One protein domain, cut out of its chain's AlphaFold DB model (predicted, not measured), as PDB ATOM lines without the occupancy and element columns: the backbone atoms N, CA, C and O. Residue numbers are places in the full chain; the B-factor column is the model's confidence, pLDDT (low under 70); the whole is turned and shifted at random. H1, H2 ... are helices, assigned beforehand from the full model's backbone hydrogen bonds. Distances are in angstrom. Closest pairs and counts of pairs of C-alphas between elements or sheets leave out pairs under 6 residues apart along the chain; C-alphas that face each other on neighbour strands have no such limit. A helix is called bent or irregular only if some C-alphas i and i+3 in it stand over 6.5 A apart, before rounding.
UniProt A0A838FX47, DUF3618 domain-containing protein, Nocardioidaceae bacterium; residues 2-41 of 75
ATOM      1  N   VAL A   2      72.312  30.767   6.299       72.06
ATOM      2  CA  VAL A   2      71.288  31.826   6.543       72.06
ATOM      3  C   VAL A   2      70.845  32.528   5.244       72.06
ATOM      4  O   VAL A   2      69.652  32.637   4.981       72.06
ATOM      5  N   ARG A   3      71.800  32.860   4.364       72.44
ATOM      6  CA  ARG A   3      71.547  33.504   3.058       72.44
ATOM      7  C   ARG A   3      70.695  32.672   2.087       72.44
ATOM      8  O   ARG A   3      70.014  33.230   1.235       72.44
ATOM      9  N   ASP A   4      70.725  31.347   2.211       73.75
ATOM     10  CA  ASP A   4      69.975  30.444   1.327       73.75
ATOM     11  C   ASP A   4      68.490  30.381   1.726       73.75
ATOM     12  O   ASP A   4      67.612  30.209   0.878       73.75
ATOM     13  N   ILE A   5      68.201  30.578   3.018       75.19
ATOM     14  CA  ILE A   5      66.834  30.647   3.545       75.19
ATOM     15  C   ILE A   5      66.166  31.957   3.121       75.19
ATOM     16  O   ILE A   5      65.014  31.925   2.695       75.19
ATOM     17  N   GLU A   6      66.877  33.084   3.173       77.88
ATOM     18  CA  GLU A   6      66.387  34.377   2.667       77.88
ATOM     19  C   GLU A   6      66.038  34.312   1.179       77.88
ATOM     20  O   GLU A   6      64.906  34.604   0.801       77.88
ATOM     21  N   ALA A   7      66.940  33.781   0.351       76.81
ATOM     22  CA  ALA A   7      66.682  33.615  -1.079       76.81
ATOM     23  C   ALA A   7      65.485  32.690  -1.377       76.81
ATOM     24  O   ALA A   7      64.796  32.852  -2.384       76.81
ATOM     25  N   THR A   8      65.231  31.701  -0.515       78.69
ATOM     26  CA  THR A   8      64.079  30.797  -0.652       78.69
ATOM     27  C   THR A   8      62.777  31.469  -0.213       78.69
ATOM     28  O   THR A   8      61.747  31.273  -0.854       78.69
ATOM     29  N   ARG A   9      62.814  32.297   0.839       76.19
ATOM     30  CA  ARG A   9      61.661  33.078   1.313       76.19
ATOM     31  C   ARG A   9      61.196  34.094   0.279       76.19
ATOM     32  O   ARG A   9      59.999  34.152   0.021       76.19
ATOM     33  N   ASP A  10      62.122  34.804  -0.355       78.06
ATOM     34  CA  ASP A  10      61.785  35.780  -1.397       78.06
ATOM     35  C   ASP A  10      61.098  35.112  -2.594       78.06
ATOM     36  O   ASP A  10      60.096  35.606  -3.107       78.06
ATOM     37  N   ARG A  11      61.571  33.925  -2.995       75.81
ATOM     38  CA  ARG A  11      60.936  33.136  -4.065       75.81
ATOM     39  C   ARG A  11      59.542  32.642  -3.680       75.81
ATOM     40  O   ARG A  11      58.657  32.613  -4.530       75.81
ATOM     41  N   LEU A  12      59.338  32.261  -2.418       81.38
ATOM     42  CA  LEU A  12      58.024  31.851  -1.917       81.38
ATOM     43  C   LEU A  12      57.050  33.031  -1.838       81.38
ATOM     44  O   LEU A  12      55.891  32.856  -2.197       81.38
ATOM     45  N   ALA A  13      57.503  34.211  -1.408       74.44
ATOM     46  CA  ALA A  13      56.669  35.411  -1.359       74.44
ATOM     47  C   ALA A  13      56.131  35.771  -2.755       74.44
ATOM     48  O   ALA A  13      54.925  35.920  -2.924       74.44
ATOM     49  N   VAL A  14      57.003  35.766  -3.769       75.38
ATOM     50  CA  VAL A  14      56.620  36.018  -5.171       75.38
ATOM     51  C   VAL A  14      55.633  34.967  -5.696       75.38
ATOM     52  O   VAL A  14      54.638  35.313  -6.330       75.38
ATOM     53  N   ALA A  15      55.862  33.683  -5.404       73.38
ATOM     54  CA  ALA A  15      54.962  32.611  -5.835       73.38
ATOM     55  C   ALA A  15      53.589  32.661  -5.134       73.38
ATOM     56  O   ALA A  15      52.571  32.298  -5.727       73.38
ATOM     57  N   ILE A  16      53.542  33.104  -3.874       69.06
ATOM     58  CA  ILE A  16      52.292  33.274  -3.126       69.06
ATOM     59  C   ILE A  16      51.480  34.436  -3.700       69.06
ATOM     60  O   ILE A  16      50.280  34.264  -3.914       69.06
ATOM     61  N   ASP A  17      52.113  35.571  -4.002       66.44
ATOM     62  CA  ASP A  17      51.433  36.720  -4.613       66.44
ATOM     63  C   ASP A  17      50.791  36.343  -5.960       66.44
ATOM     64  O   ASP A  17      49.625  36.660  -6.211       66.44
ATOM     65  N   GLU A  18      51.490  35.546  -6.775       64.31
ATOM     66  CA  GLU A  18      50.973  35.048  -8.055       64.31
ATOM     67  C   GLU A  18      49.764  34.099  -7.880       64.31
ATOM     68  O   GLU A  18      48.784  34.174  -8.633       64.31
ATOM     69  N   ILE A  19      49.775  33.234  -6.855       64.75
ATOM     70  CA  ILE A  19      48.634  32.358  -6.534       64.75
ATOM     71  C   ILE A  19      47.452  33.173  -6.009       64.75
ATOM     72  O   ILE A  19      46.317  32.902  -6.399       64.75
ATOM     73  N   VAL A  20      47.681  34.175  -5.162       64.00
ATOM     74  CA  VAL A  20      46.616  35.029  -4.609       64.00
ATOM     75  C   VAL A  20      45.923  35.836  -5.712       64.00
ATOM     76  O   VAL A  20      44.699  36.008  -5.683       64.00
ATOM     77  N   GLU A  21      46.665  36.269  -6.730       60.56
ATOM     78  CA  GLU A  21      46.117  37.005  -7.867       60.56
ATOM     79  C   GLU A  21      45.324  36.104  -8.837       60.56
ATOM     80  O   GLU A  21      44.217  36.458  -9.262       60.56
ATOM     81  N   ARG A  22      45.811  34.890  -9.133       60.47
ATOM     82  CA  ARG A  22      45.105  33.925 -10.007       60.47
ATOM     83  C   ARG A  22      43.944  33.209  -9.326       60.47
ATOM     84  O   ARG A  22      42.927  32.935  -9.970       60.47
ATOM     85  N   ALA A  23      44.073  32.931  -8.036       58.16
ATOM     86  CA  ALA A  23      43.018  32.382  -7.196       58.16
ATOM     87  C   ALA A  23      42.112  33.477  -6.628       58.16
ATOM     88  O   ALA A  23      41.329  33.186  -5.727       58.16
ATOM     89  N   ASN A  24      42.187  34.719  -7.137       58.56
ATOM     90  CA  ASN A  24      41.369  35.806  -6.630       58.56
ATOM     91  C   ASN A  24      39.887  35.428  -6.800       58.56
ATOM     92  O   ASN A  24      39.365  35.398  -7.928       58.56
ATOM     93  N   PRO A  25      39.187  35.115  -5.695       62.66
ATOM     94  CA  PRO A  25      37.859  34.514  -5.736       62.66
ATOM     95  C   PRO A  25      36.853  35.438  -6.421       62.66
ATOM     96  O   PRO A  25      35.843  34.973  -6.944       62.66
ATOM     97  N   LYS A  26      37.163  36.739  -6.507       63.06
ATOM     98  CA  LYS A  26      36.385  37.734  -7.247       63.06
ATOM     99  C   LYS A  26      36.217  37.367  -8.719       63.06
ATOM    100  O   LYS A  26      35.114  37.503  -9.237       63.06
ATOM    101  N   ASN A  27      37.246  36.855  -9.390       72.00
ATOM    102  CA  ASN A  27      37.145  36.509 -10.812       72.00
ATOM    103  C   ASN A  27      36.310  35.243 -11.027       72.00
ATOM    104  O   ASN A  27      35.515  35.174 -11.964       72.00
ATOM    105  N   ALA A  28      36.427  34.262 -10.131       72.25
ATOM    106  CA  ALA A  28      35.574  33.077 -10.148       72.25
ATOM    107  C   ALA A  28      34.106  33.419  -9.832       72.25
ATOM    108  O   ALA A  28      33.205  32.948 -10.522       72.25
ATOM    109  N   ALA A  29      33.863  34.276  -8.838       78.44
ATOM    110  CA  ALA A  29      32.525  34.734  -8.474       78.44
ATOM    111  C   ALA A  29      31.874  35.558  -9.592       78.44
ATOM    112  O   ALA A  29      30.710  35.333  -9.915       78.44
ATOM    113  N   ARG A  30      32.627  36.466 -10.229       79.88
ATOM    114  CA  ARG A  30      32.136  37.251 -11.371       79.88
ATOM    115  C   ARG A  30      31.773  36.357 -12.551       79.88
ATOM    116  O   ARG A  30      30.683  36.519 -13.077       79.88
ATOM    117  N   ARG A  31      32.610  35.373 -12.909       80.75
ATOM    118  CA  ARG A  31      32.287  34.403 -13.975       80.75
ATOM    119  C   ARG A  31      30.979  33.664 -13.704       80.75
ATOM    120  O   ARG A  31      30.107  33.652 -14.561       80.75
ATOM    121  N   LYS A  32      30.795  33.152 -12.482       82.12
ATOM    122  CA  LYS A  32      29.535  32.502 -12.088       82.12
ATOM    123  C   LYS A  32      28.335  33.445 -12.165       82.12
ATOM    124  O   LYS A  32      27.257  33.030 -12.571       82.12
ATOM    125  N   LEU A  33      28.505  34.705 -11.769       84.44
ATOM    126  CA  LEU A  33      27.429  35.692 -11.830       84.44
ATOM    127  C   LEU A  33      27.031  36.003 -13.279       84.44
ATOM    128  O   LEU A  33      25.844  36.078 -13.577       84.44
ATOM    129  N   GLU A  34      28.009  36.155 -14.168       83.56
ATOM    130  CA  GLU A  34      27.770  36.388 -15.594       83.56
ATOM    131  C   GLU A  34      27.123  35.168 -16.267       83.56
ATOM    132  O   GLU A  34      26.156  35.328 -17.006       83.56
ATOM    133  N   GLU A  35      27.543  33.943 -15.929       82.62
ATOM    134  CA  GLU A  35      26.878  32.710 -16.384       82.62
ATOM    135  C   GLU A  35      25.409  32.639 -15.945       82.62
ATOM    136  O   GLU A  35      24.547  32.205 -16.711       82.62
ATOM    137  N   VAL A  36      25.102  33.066 -14.715       85.44
ATOM    138  CA  VAL A  36      23.720  33.133 -14.223       85.44
ATOM    139  C   VAL A  36      22.940  34.202 -14.981       85.44
ATOM    140  O   VAL A  36      21.853  33.910 -15.476       85.44
ATOM    141  N   LYS A  37      23.484  35.415 -15.125       83.88
ATOM    142  CA  LYS A  37      22.826  36.506 -15.860       83.88
ATOM    143  C   LYS A  37      22.544  36.139 -17.314       83.88
ATOM    144  O   LYS A  37      21.435  36.395 -17.766       83.88
ATOM    145  N   ALA A  38      23.471  35.477 -18.005       83.94
ATOM    146  CA  ALA A  38      23.302  35.057 -19.398       83.94
ATOM    147  C   ALA A  38      22.091  34.129 -19.615       83.94
ATOM    148  O   ALA A  38      21.527  34.063 -20.702       83.94
ATOM    149  N   ARG A  39      21.636  33.417 -18.574       83.38
ATOM    150  CA  ARG A  39      20.414  32.601 -18.668       83.38
ATOM    151  C   ARG A  39      19.141  33.445 -18.647       83.38
ATOM    152  O   ARG A  39      18.138  33.032 -19.229       83.38
ATOM    153  N   PHE A  40      19.184  34.609 -18.002       86.69
ATOM    154  CA  PHE A  40      18.020  35.448 -17.706       86.69
ATOM    155  C   PHE A  40      18.015  36.797 -18.434       86.69
ATOM    156  O   PHE A  40      17.018  37.506 -18.348       86.69
ATOM    157  N   VAL A  41      19.084  37.162 -19.138       88.12
ATOM    158  CA  VAL A  41      19.233  38.430 -19.865       88.12
ATOM    159  C   VAL A  41      19.662  38.125 -21.302       88.12
ATOM    160  O   VAL A  41      20.471  37.226 -21.517       88.12
TER     161      VAL A  41
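Overview. This is residues 2 to 41 of the 75 residues of the protein "DUF3618 domain-containing protein" of Nocardioidaceae bacterium (UniProt A0A838FX47). Two helices, H1 and then H2, stand end to end and nearly in line, forming one thin rod with a short break between them at residues 23 and 24. Nothing folds back on the rod: residues 2 to 41 stand free, with no C-alpha 8 or more residues away along the chain coming within 10 A. The printed part has 40 residues, with two named helices in the order H1, H2 and no named strand, and its class is all helix. It is extended, with a radius of gyration of the C-alphas of 17.8 A and spans of 59 by 7 by 6 A.

Arrangement. Start with the longest helix, H1, residues 2 to 22, whose N-to-C direction is (-0.90, 0.11, -0.43). Go on through the tight link of 2 residues, Ala 23 and Asn 24, to H2, residues 25 to 40, whose direction is (-0.85, -0.06, -0.53). The two helices are apart, with no C-alpha of the one within 8 A of the other. In H1 every O i to N i+4 pair is within hydrogen-bond range; in H2 10 of 12 are.

Along the chain. Find C-alpha 2 at (71.288, 31.826, 6.543); from there H1 runs 31.0 A to C-alpha 22 at (45.105, 33.925, -10.007). Then look for C-alpha 25 at (37.859, 34.514, -5.736), where H2 begins; it runs 23.2 A to C-alpha 40 at (18.020, 35.448, -17.706). Neither helix is bent.

Size, cuts and confidence. The C-alphas of Val 2 and Val 41, the two farthest apart, are 58.7 A from each other. The printed part has no cut. In the B-factor column you will find a mean pLDDT of 74.5 for the printed part of this model, with residues 16 to 26 under 70.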